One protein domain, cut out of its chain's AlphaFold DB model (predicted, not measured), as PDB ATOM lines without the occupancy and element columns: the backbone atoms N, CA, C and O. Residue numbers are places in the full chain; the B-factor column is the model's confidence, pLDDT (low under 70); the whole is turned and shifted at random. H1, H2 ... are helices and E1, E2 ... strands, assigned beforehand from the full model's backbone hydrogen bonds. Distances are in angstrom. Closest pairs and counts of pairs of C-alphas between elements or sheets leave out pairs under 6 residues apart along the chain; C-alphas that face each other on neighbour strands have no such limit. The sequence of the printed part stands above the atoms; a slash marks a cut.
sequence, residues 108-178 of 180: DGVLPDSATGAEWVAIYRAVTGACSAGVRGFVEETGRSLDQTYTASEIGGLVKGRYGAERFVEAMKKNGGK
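Overview. This is residues 108 to 178 of the 180 residues of an uncharacterized protein of Rickettsiales bacterium (UniProt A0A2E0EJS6). A tiny ribbon of two antiparallel strands, E1 and E2, lies at one side of a small cluster of four helices, and each strand leads straight into a helix, E1 into H1 and E2 into H3. H1 lies nearest the middle; H2 stands to one side of it and only just touches it, while H4 meets the last residues of H1 near its own first residues, making a corner, and folds back beside H3 as a helical hairpin. The printed part has 71 residues, with four named helices and two named strands in the order E1, H1, H2, E2, H3, H4, and its class is mostly helix. It is compact, with a radius of gyration of the C-alphas of 11.1 A and spans of 33 by 22 by 19 A.

Along the chain. Strand E1, residues 114 to 116, begins with C-alpha 114 at (150.316, 103.607, 133.386), and its neighbour E2 is residues 149 to 151. H1, residues 117 to 128, is 16.0 A long from first to last C-alpha and begins with C-alpha 117 at (156.653, 97.252, 136.521). H2, residues 132 to 142, is 15.3 A long, and H3, residues 152 to 158, is 10.0 A long. H4, residues 165 to 176, is 16.8 A long and ends with C-alpha 176 at (152.659, 115.113, 126.244).

Arrangement. E1 and E2 are antiparallel, at 145 degrees between their directions; N 115 and O 150 are 3.0 A apart and N 150 and O 115 are 2.9 A apart, both within hydrogen-bond range. The closest C-alphas of H1 and E2, those of Gly 117 and Thr 149, are 6.2 A apart. H1 and H3 are close but not clearly touching, about perpendicular at 84 degrees, with the C-alphas of Trp 120 and Ile 155 closest at 7.6 A. H1 touches H4 with residues 124 to 128 alone, about perpendicular at 80 degrees; the closest C-alphas, those of Thr 128 and Arg 167, are 6.1 A apart. H3 and H4 form a helical hairpin and touch at a shallow tilt of 20 degrees, opposite ways, with the C-alphas of Gly 156 and Val 169 closest at 6.3 A. H1 and H2 only just touch, with 3 pairs of C-alphas within 8 A, through residues 121 to 125 of H1 alone; they run opposite ways at a steep tilt of 50 degrees, and the C-alphas of Val 121 and Val 135 are closest at 7.2 A. H2 and H4 are apart. In H1, H2, H3 and H4 every O i to N i+4 pair is within hydrogen-bond range.

Size, cuts and confidence. The two C-alphas farthest apart, those of Glu 141 and Lys 178, are 33.0 A apart. The printed part has no cut and no long link; the links H2 to E2 and H3 to H4 are short, with 6 residues each. The mean pLDDT of the printed part is 87.7, and it is under 70 at residues 175 to 178, of which 175 and 176 belong to H4.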
ATOM      1  N   ASP A 108     156.880 102.351 119.206       74.69
ATOM      2  CA  ASP A 108     156.103 103.199 118.287       74.69
ATOM      3  C   ASP A 108     156.104 104.696 118.663       74.69
ATOM      4  O   ASP A 108     155.486 105.532 117.996       74.69
ATOM      5  N   GLY A 109     156.834 105.053 119.721       74.31
ATOM      6  CA  GLY A 109     156.950 106.414 120.216       74.31
ATOM      7  C   GLY A 109     155.899 106.777 121.259       74.31
ATOM      8  O   GLY A 109     155.982 107.893 121.779       74.31
ATOM      9  N   VAL A 110     154.947 105.889 121.573       81.94
ATOM     10  CA  VAL A 110     153.872 106.160 122.530       81.94
ATOM     11  C   VAL A 110     154.081 105.392 123.832       81.94
ATOM     12  O   VAL A 110     154.146 104.169 123.861       81.94
ATOM     13  N   LEU A 111     154.220 106.126 124.938       88.50
ATOM     14  CA  LEU A 111     154.269 105.542 126.279       88.50
ATOM     15  C   LEU A 111     152.835 105.447 126.808       88.50
ATOM     16  O   LEU A 111     152.062 106.383 126.594       88.50
ATOM     17  N   PRO A 112     152.488 104.370 127.524       88.94
ATOM     18  CA  PRO A 112     151.212 104.297 128.219       88.94
ATOM     19  C   PRO A 112     151.177 105.280 129.401       88.94
ATOM     20  O   PRO A 112     152.216 105.595 129.988       88.94
ATOM     21  N   ASP A 113     149.979 105.717 129.792       86.62
ATOM     22  CA  ASP A 113     149.791 106.556 130.985       86.62
ATOM     23  C   ASP A 113     150.226 105.817 132.260       86.62
ATOM     24  O   ASP A 113     150.898 106.380 133.133       86.62
ATOM     25  N   SER A 114     149.889 104.526 132.338       91.56
ATOM     26  CA  SER A 114     150.316 103.607 133.386       91.56
ATOM     27  C   SER A 114     150.500 102.186 132.849       91.56
ATOM     28  O   SER A 114     149.885 101.792 131.860       91.56
ATOM     29  N   ALA A 115     151.383 101.425 133.493       93.44
ATOM     30  CA  ALA A 115     151.649 100.022 133.183       93.44
ATOM     31  C   ALA A 115     152.250  99.317 134.405       93.44
ATOM     32  O   ALA A 115     152.676  99.968 135.368       93.44
ATOM     33  N   THR A 116     152.297  97.989 134.382       95.50
ATOM     34  CA  THR A 116     152.981  97.204 135.416       95.50
ATOM     35  C   THR A 116     154.493  97.433 135.377       95.50
ATOM     36  O   THR A 116     155.060  97.806 134.348       95.50
ATOM     37  N   GLY A 117     155.188  97.184 136.487       93.44
ATOM     38  CA  GLY A 117     156.653  97.252 136.521       93.44
ATOM     39  C   GLY A 117     157.315  96.353 135.467       93.44
ATOM     40  O   GLY A 117     158.287  96.764 134.830       93.44
ATOM     41  N   ALA A 118     156.766  95.160 135.219       92.06
ATOM     42  CA  ALA A 118     157.241  94.254 134.171       92.06
ATOM     43  C   ALA A 118     157.114  94.859 132.759       92.06
ATOM     44  O   ALA A 118     158.053  94.777 131.959       92.06
ATOM     45  N   GLU A 119     155.988  95.505 132.458       91.31
ATOM     46  CA  GLU A 119     155.778  96.204 131.186       91.31
ATOM     47  C   GLU A 119     156.703  97.414 131.057       91.31
ATOM     48  O   GLU A 119     157.322  97.603 130.009       91.31
ATOM     49  N   TRP A 120     156.892  98.183 132.131       94.31
ATOM     50  CA  TRP A 120     157.826  99.306 132.138       94.31
ATOM     51  C   TRP A 120     159.271  98.884 131.894       94.31
ATOM     52  O   TRP A 120     159.991  99.589 131.191       94.31
ATOM     53  N   VAL A 121     159.695  97.722 132.394       93.12
ATOM     54  CA  VAL A 121     161.006  97.145 132.056       93.12
ATOM     55  C   VAL A 121     161.112  96.875 130.555       93.12
ATOM     56  O   VAL A 121     162.130  97.209 129.945       93.12
ATOM     57  N   ALA A 122     160.080  96.296 129.935       89.81
ATOM     58  CA  ALA A 122     160.072  96.045 128.495       89.81
ATOM     59  C   ALA A 122     160.086  97.353 127.686       89.81
ATOM     60  O   ALA A 122     160.928  97.507 126.797       89.81
ATOM     61  N   ILE A 123     159.226  98.314 128.037       91.62
ATOM     62  CA  ILE A 123     159.139  99.632 127.396       91.62
ATOM     63  C   ILE A 123     160.468 100.374 127.524       91.62
ATOM     64  O   ILE A 123     161.020 100.830 126.527       91.62
ATOM     65  N   TYR A 124     161.034 100.449 128.730       92.50
ATOM     66  CA  TYR A 124     162.300 101.135 128.963       92.50
ATOM     67  C   TYR A 124     163.419 100.545 128.107       92.50
ATOM     68  O   TYR A 124     164.167 101.286 127.470       92.50
ATOM     69  N   ARG A 125     163.518  99.213 128.023       91.69
ATOM     70  CA  ARG A 125     164.514  98.550 127.171       91.69
ATOM     71  C   ARG A 125     164.296  98.837 125.688       91.69
ATOM     72  O   ARG A 125     165.279  99.060 124.989       91.69
ATOM     73  N   ALA A 126     163.048  98.861 125.222       89.06
ATOM     74  CA  ALA A 126     162.715  99.185 123.835       89.06
ATOM     75  C   ALA A 126     163.070 100.642 123.482       89.06
ATOM     76  O   ALA A 126     163.643 100.902 122.430       89.06
ATOM     77  N   VAL A 127     162.799 101.587 124.387       90.00
ATOM     78  CA  VAL A 127     163.085 103.019 124.195       90.00
ATOM     79  C   VAL A 127     164.585 103.318 124.231       90.00
ATOM     80  O   VAL A 127     165.093 104.139 123.469       90.00
ATOM     81  N   THR A 128     165.306 102.696 125.161       88.12
ATOM     82  CA  THR A 128     166.693 103.076 125.471       88.12
ATOM     83  C   THR A 128     167.735 102.211 124.773       88.12
ATOM     84  O   THR A 128     168.860 102.671 124.570       88.12
ATOM     85  N   GLY A 129     167.375 100.976 124.415       84.88
ATOM     86  CA  GLY A 129     168.310  99.936 123.994       84.88
ATOM     87  C   GLY A 129     169.038  99.252 125.158       84.88
ATOM     88  O   GLY A 129     170.005  98.526 124.923       84.88
ATOM     89  N   ALA A 130     168.619  99.470 126.411       86.94
ATOM     90  CA  ALA A 130     169.276  98.889 127.579       86.94
ATOM     91  C   ALA A 130     169.258  97.343 127.579       86.94
ATOM     92  O   ALA A 130     168.256  96.692 127.250       86.94
ATOM     93  N   CYS A 131     170.372  96.735 128.001       84.62
ATOM     94  CA  CYS A 131     170.471  95.285 128.167       84.62
ATOM     95  C   CYS A 131     169.671  94.801 129.389       84.62
ATOM     96  O   CYS A 131     169.458  95.537 130.356       84.62
ATOM     97  N   SER A 132     169.230  93.543 129.368       86.88
ATOM     98  CA  SER A 132     168.443  92.969 130.467       86.88
ATOM     99  C   SER A 132     169.219  92.929 131.781       86.88
ATOM    100  O   SER A 132     168.623  93.121 132.836       86.88
ATOM    101  N   ALA A 133     170.535  92.701 131.726       82.38
ATOM    102  CA  ALA A 133     171.388  92.639 132.907       82.38
ATOM    103  C   ALA A 133     171.461  93.995 133.627       82.38
ATOM    104  O   ALA A 133     171.235  94.051 134.834       82.38
ATOM    105  N   GLY A 134     171.696  95.080 132.882       80.75
ATOM    106  CA  GLY A 134     171.756  96.433 133.438       80.75
ATOM    107  C   GLY A 134     170.418  96.887 134.023       80.75
ATOM    108  O   GLY A 134     170.385  97.479 135.099       80.75
ATOM    109  N   VAL A 135     169.305  96.549 133.363       89.12
ATOM    110  CA  VAL A 135     167.968  96.876 133.886       89.12
ATOM    111  C   VAL A 135     167.620  96.041 135.115       89.12
ATOM    112  O   VAL A 135     167.057  96.581 136.058       89.12
ATOM    113  N   ARG A 136     167.983  94.753 135.150       87.81
ATOM    114  CA  ARG A 136     167.702  93.879 136.298       87.81
ATOM    115  C   ARG A 136     168.351  94.392 137.581       87.81
ATOM    116  O   ARG A 136     167.646  94.522 138.572       87.81
ATOM    117  N   GLY A 137     169.642  94.734 137.540       85.50
ATOM    118  CA  GLY A 137     170.339  95.263 138.716       85.50
ATOM    119  C   GLY A 137     169.687  96.544 139.242       85.50
ATOM    120  O   GLY A 137     169.407  96.662 140.428       85.50
ATOM    121  N   PHE A 138     169.326  97.461 138.340       87.75
ATOM    122  CA  PHE A 138     168.594  98.672 138.710       87.75
ATOM    123  C   PHE A 138     167.217  98.379 139.329       87.75
ATOM    124  O   PHE A 138     166.858  98.978 140.340       87.75
ATOM    125  N   VAL A 139     166.439  97.471 138.738       90.50
ATOM    126  CA  VAL A 139     165.123  97.087 139.265       90.50
ATOM    127  C   VAL A 139     165.261  96.504 140.670       90.50
ATOM    128  O   VAL A 139     164.520  96.911 141.563       90.50
ATOM    129  N   GLU A 140     166.228  95.613 140.885       89.06
ATOM    130  CA  GLU A 140     166.515  95.024 142.198       89.06
ATOM    131  C   GLU A 140     166.881  96.104 143.233       89.06
ATOM    132  O   GLU A 140     166.338  96.097 144.337       89.06
ATOM    133  N   GLU A 141     167.704  97.093 142.860       88.94
ATOM    134  CA  GLU A 141     168.057  98.240 143.714       88.94
ATOM    135  C   GLU A 141     166.845  99.099 144.112       88.94
ATOM    136  O   GLU A 141     166.849  99.720 145.174       88.94
ATOM    137  N   THR A 142     165.801  99.160 143.277       89.44
ATOM    138  CA  THR A 142     164.621  99.990 143.571       89.44
ATOM    139  C   THR A 142     163.730  99.409 144.669       89.44
ATOM    140  O   THR A 142     162.944 100.151 145.263       89.44
ATOM    141  N   GLY A 143     163.787  98.091 144.901       89.94
ATOM    142  CA  GLY A 143     162.870  97.376 145.796       89.94
ATOM    143  C   GLY A 143     161.391  97.438 145.380       89.94
ATOM    144  O   GLY A 143     160.513  97.130 146.187       89.94
ATOM    145  N   ARG A 144     161.087  97.872 144.149       90.94
ATOM    146  CA  ARG A 144     159.720  98.008 143.632       90.94
ATOM    147  C   ARG A 144     159.206  96.678 143.085       90.94
ATOM    148  O   ARG A 144     159.959  95.885 142.527       90.94
ATOM    149  N   SER A 145     157.905  96.439 143.244       92.19
ATOM    150  CA  SER A 145     157.258  95.232 142.727       92.19
ATOM    151  C   SER A 145     157.064  95.337 141.217       92.19
ATOM    152  O   SER A 145     156.614  96.361 140.716       92.19
ATOM    153  N   LEU A 146     157.348  94.257 140.490       93.75
ATOM    154  CA  LEU A 146     157.093  94.192 139.050       93.75
ATOM    155  C   LEU A 146     155.607  94.023 138.702       93.75
ATOM    156  O   LEU A 146     155.222  94.317 137.573       93.75
ATOM    157  N   ASP A 147     154.784  93.612 139.668       93.88
ATOM    158  CA  ASP A 147     153.349  93.368 139.485       93.88
ATOM    159  C   ASP A 147     152.498  94.607 139.812       93.88
ATOM    160  O   ASP A 147     151.312  94.669 139.490       93.88
ATOM    161  N   GLN A 148     153.092  95.617 140.455       95.25
ATOM    162  CA  GLN A 148     152.428  96.886 140.732       95.25
ATOM    163  C   GLN A 148     152.403  97.790 139.500       95.25
ATOM    164  O   GLN A 148     153.289  97.745 138.647       95.25
ATOM    165  N   THR A 149     151.372  98.633 139.431       96.31
ATOM    166  CA  THR A 149     151.205  99.640 138.379       96.31
ATOM    167  C   THR A 149     151.914 100.935 138.752       96.31
ATOM    168  O   THR A 149     151.784 101.411 139.879       96.31
ATOM    169  N   TYR A 150     152.615 101.515 137.782       96.12
ATOM    170  CA  TYR A 150     153.288 102.806 137.887       96.12
ATOM    171  C   TYR A 150     152.927 103.684 136.691       96.12
ATOM    172  O   TYR A 150     152.618 103.181 135.608       96.12
ATOM    173  N   THR A 151     152.992 104.995 136.873       95.06
ATOM    174  CA  THR A 151     152.825 105.995 135.814       95.06
ATOM    175  C   THR A 151     154.140 106.278 135.090       95.06
ATOM    176  O   THR A 151     155.227 106.109 135.653       95.06
ATOM    177  N   ALA A 152     154.061 106.806 133.865       91.94
ATOM    178  CA  ALA A 152     155.249 107.234 133.118       91.94
ATOM    179  C   ALA A 152     156.111 108.245 133.905       91.94
ATOM    180  O   ALA A 152     157.340 108.202 133.846       91.94
ATOM    181  N   SER A 153     155.473 109.133 134.679       91.88
ATOM    182  CA  SER A 153     156.164 110.133 135.502       91.88
ATOM    183  C   SER A 153     156.933 109.514 136.669       91.88
ATOM    184  O   SER A 153     158.061 109.929 136.943       91.88
ATOM    185  N   GLU A 154     156.358 108.523 137.354       94.00
ATOM    186  CA  GLU A 154     157.045 107.807 138.437       94.00
ATOM    187  C   GLU A 154     158.269 107.060 137.906       94.00
ATOM    188  O   GLU A 154     159.360 107.180 138.470       94.00
ATOM    189  N   ILE A 155     158.120 106.365 136.774       94.50
ATOM    190  CA  ILE A 155     159.238 105.683 136.115       94.50
ATOM    191  C   ILE A 155     160.305 106.682 135.672       94.50
ATOM    192  O   ILE A 155     161.486 106.449 135.925       94.50
ATOM    193  N   GLY A 156     159.917 107.821 135.090       92.06
ATOM    194  CA  GLY A 156     160.839 108.892 134.703       92.06
ATOM    195  C   GLY A 156     161.701 109.397 135.868       92.06
ATOM    196  O   GLY A 156     162.890 109.671 135.689       92.06
ATOM    197  N   GLY A 157     161.132 109.459 137.075       92.44
ATOM    198  CA  GLY A 157     161.872 109.758 138.303       92.44
ATOM    199  C   GLY A 157     162.841 108.643 138.707       92.44
ATOM    200  O   GLY A 157     163.997 108.925 139.024       92.44
ATOM    201  N   LEU A 158     162.394 107.383 138.658       92.62
ATOM    202  CA  LEU A 158     163.194 106.216 139.050       92.62
ATOM    203  C   LEU A 158     164.411 106.001 138.143       92.62
ATOM    204  O   LEU A 158     165.483 105.641 138.626       92.62
ATOM    205  N   VAL A 159     164.265 106.225 136.837       92.81
ATOM    206  CA  VAL A 159     165.334 105.963 135.860       92.81
ATOM    207  C   VAL A 159     166.351 107.099 135.759       92.81
ATOM    208  O   VAL A 159     167.301 106.995 134.987       92.81
ATOM    209  N   LYS A 160     166.199 108.194 136.515       91.75
ATOM    210  CA  LYS A 160     167.108 109.346 136.448       91.75
ATOM    211  C   LYS A 160     168.558 108.925 136.719       91.75
ATOM    212  O   LYS A 160     168.855 108.258 137.704       91.75
ATOM    213  N   GLY A 161     169.471 109.332 135.834       87.38
ATOM    214  CA  GLY A 161     170.895 108.981 135.921       87.38
ATOM    215  C   GLY A 161     171.234 107.554 135.472       87.38
ATOM    216  O   GLY A 161     172.396 107.166 135.531       87.38
ATOM    217  N   ARG A 162     170.251 106.771 135.006       90.06
ATOM    218  CA  ARG A 162     170.479 105.452 134.403       90.06
ATOM    219  C   ARG A 162     170.708 105.566 132.896       90.06
ATOM    220  O   ARG A 162     170.368 106.566 132.261       90.06
ATOM    221  N   TYR A 163     171.291 104.520 132.319       87.50
ATOM    222  CA  TYR A 163     171.601 104.459 130.891       87.50
ATOM    223  C   TYR A 163     170.367 104.737 130.022       87.50
ATOM    224  O   TYR A 163     169.361 104.047 130.123       87.50
ATOM    225  N   GLY A 164     170.445 105.731 129.135       88.50
ATOM    226  CA  GLY A 164     169.352 106.051 128.213       88.50
ATOM    227  C   GLY A 164     168.141 106.735 128.860       88.50
ATOM    228  O   GLY A 164     167.147 106.961 128.173       88.50
ATOM    229  N   ALA A 165     168.217 107.130 130.136       91.56
ATOM    230  CA  ALA A 165     167.149 107.868 130.817       91.56
ATOM    231  C   ALA A 165     166.713 109.131 130.061       91.56
ATOM    232  O   ALA A 165     165.529 109.445 130.007       91.56
ATOM    233  N   GLU A 166     167.651 109.825 129.419       91.75
ATOM    234  CA  GLU A 166     167.366 111.013 128.608       91.75
ATOM    235  C   GLU A 166     166.452 110.698 127.418       91.75
ATOM    236  O   GLU A 166     165.496 111.431 127.174       91.75
ATOM    237  N   ARG A 167     166.674 109.562 126.738       90.94
ATOM    238  CA  ARG A 167     165.813 109.088 125.639       90.94
ATOM    239  C   ARG A 167     164.417 108.742 126.139       90.94
ATOM    240  O   ARG A 167     163.431 109.046 125.474       90.94
ATOM    241  N   PHE A 168     164.324 108.142 127.326       92.00
ATOM    242  CA  PHE A 168     163.039 107.861 127.961       92.00
ATOM    243  C   PHE A 168     162.273 109.149 128.291       92.00
ATOM    244  O   PHE A 168     161.097 109.277 127.953       92.00
ATOM    245  N   VAL A 169     162.949 110.147 128.864       90.38
ATOM    246  CA  VAL A 169     162.359 111.467 129.140       90.38
ATOM    247  C   VAL A 169     161.953 112.182 127.847       90.38
ATOM    248  O   VAL A 169     160.914 112.840 127.804       90.38
ATOM    249  N   GLU A 170     162.730 112.055 126.773       89.88
ATOM    250  CA  GLU A 170     162.357 112.590 125.461       89.88
ATOM    251  C   GLU A 170     161.088 111.918 124.912       89.88
ATOM    252  O   GLU A 170     160.189 112.610 124.427       89.88
ATOM    253  N   ALA A 171     160.964 110.593 125.051       89.31
ATOM    254  CA  ALA A 171     159.751 109.863 124.688       89.31
ATOM    255  C   ALA A 171     158.532 110.344 125.496       89.31
ATOM    256  O   ALA A 171     157.465 110.557 124.923       89.31
ATOM    257  N   MET A 172     158.687 110.626 126.796       87.69
ATOM    258  CA  MET A 172     157.618 111.222 127.611       87.69
ATOM    259  C   MET A 172     157.166 112.590 127.087       87.69
ATOM    260  O   MET A 172     155.968 112.850 126.999       87.69
ATOM    261  N   LYS A 173     158.106 113.460 126.695       84.44
ATOM    262  CA  LYS A 173     157.777 114.786 126.140       84.44
ATOM    263  C   LYS A 173     157.010 114.682 124.823       84.44
ATOM    264  O   LYS A 173     156.073 115.446 124.608       84.44
ATOM    265  N   LYS A 174     157.372 113.724 123.962       79.75
ATOM    266  CA  LYS A 174     156.654 113.462 122.703       79.75
ATOM    267  C   LYS A 174     155.224 112.961 122.939       79.75
ATOM    268  O   LYS A 174     154.353 113.286 122.140       79.75
ATOM    269  N   ASN A 175     154.966 112.252 124.041       69.69
ATOM    270  CA  ASN A 175     153.603 111.867 124.432       69.69
ATOM    271  C   ASN A 175     152.768 113.035 124.939       69.69
ATOM    272  O   ASN A 175     151.623 113.175 124.528       69.69
ATOM    273  N   GLY A 176     153.351 113.916 125.754       57.47
ATOM    274  CA  GLY A 176     152.659 115.113 126.244       57.47
ATOM    275  C   GLY A 176     152.330 116.148 125.159       57.47
ATOM    276  O   GLY A 176     151.538 117.049 125.407       57.47
ATOM    277  N   GLY A 177     152.924 116.031 123.965       48.50
ATOM    278  CA  GLY A 177     152.617 116.862 122.796       48.50
ATOM    279  C   GLY A 177     151.572 116.275 121.839       48.50
ATOM    280  O   GLY A 177     151.269 116.915 120.837       48.50
ATOM    281  N   LYS A 178     151.043 115.069 122.106       46.62
ATOM    282  CA  LYS A 178     150.017 114.400 121.278       46.62
ATOM    283  C   LYS A 178     148.581 114.561 121.802       46.62
ATOM    284  O   LYS A 178     147.670 113.936 121.269       46.62
TER     285      LYS A 178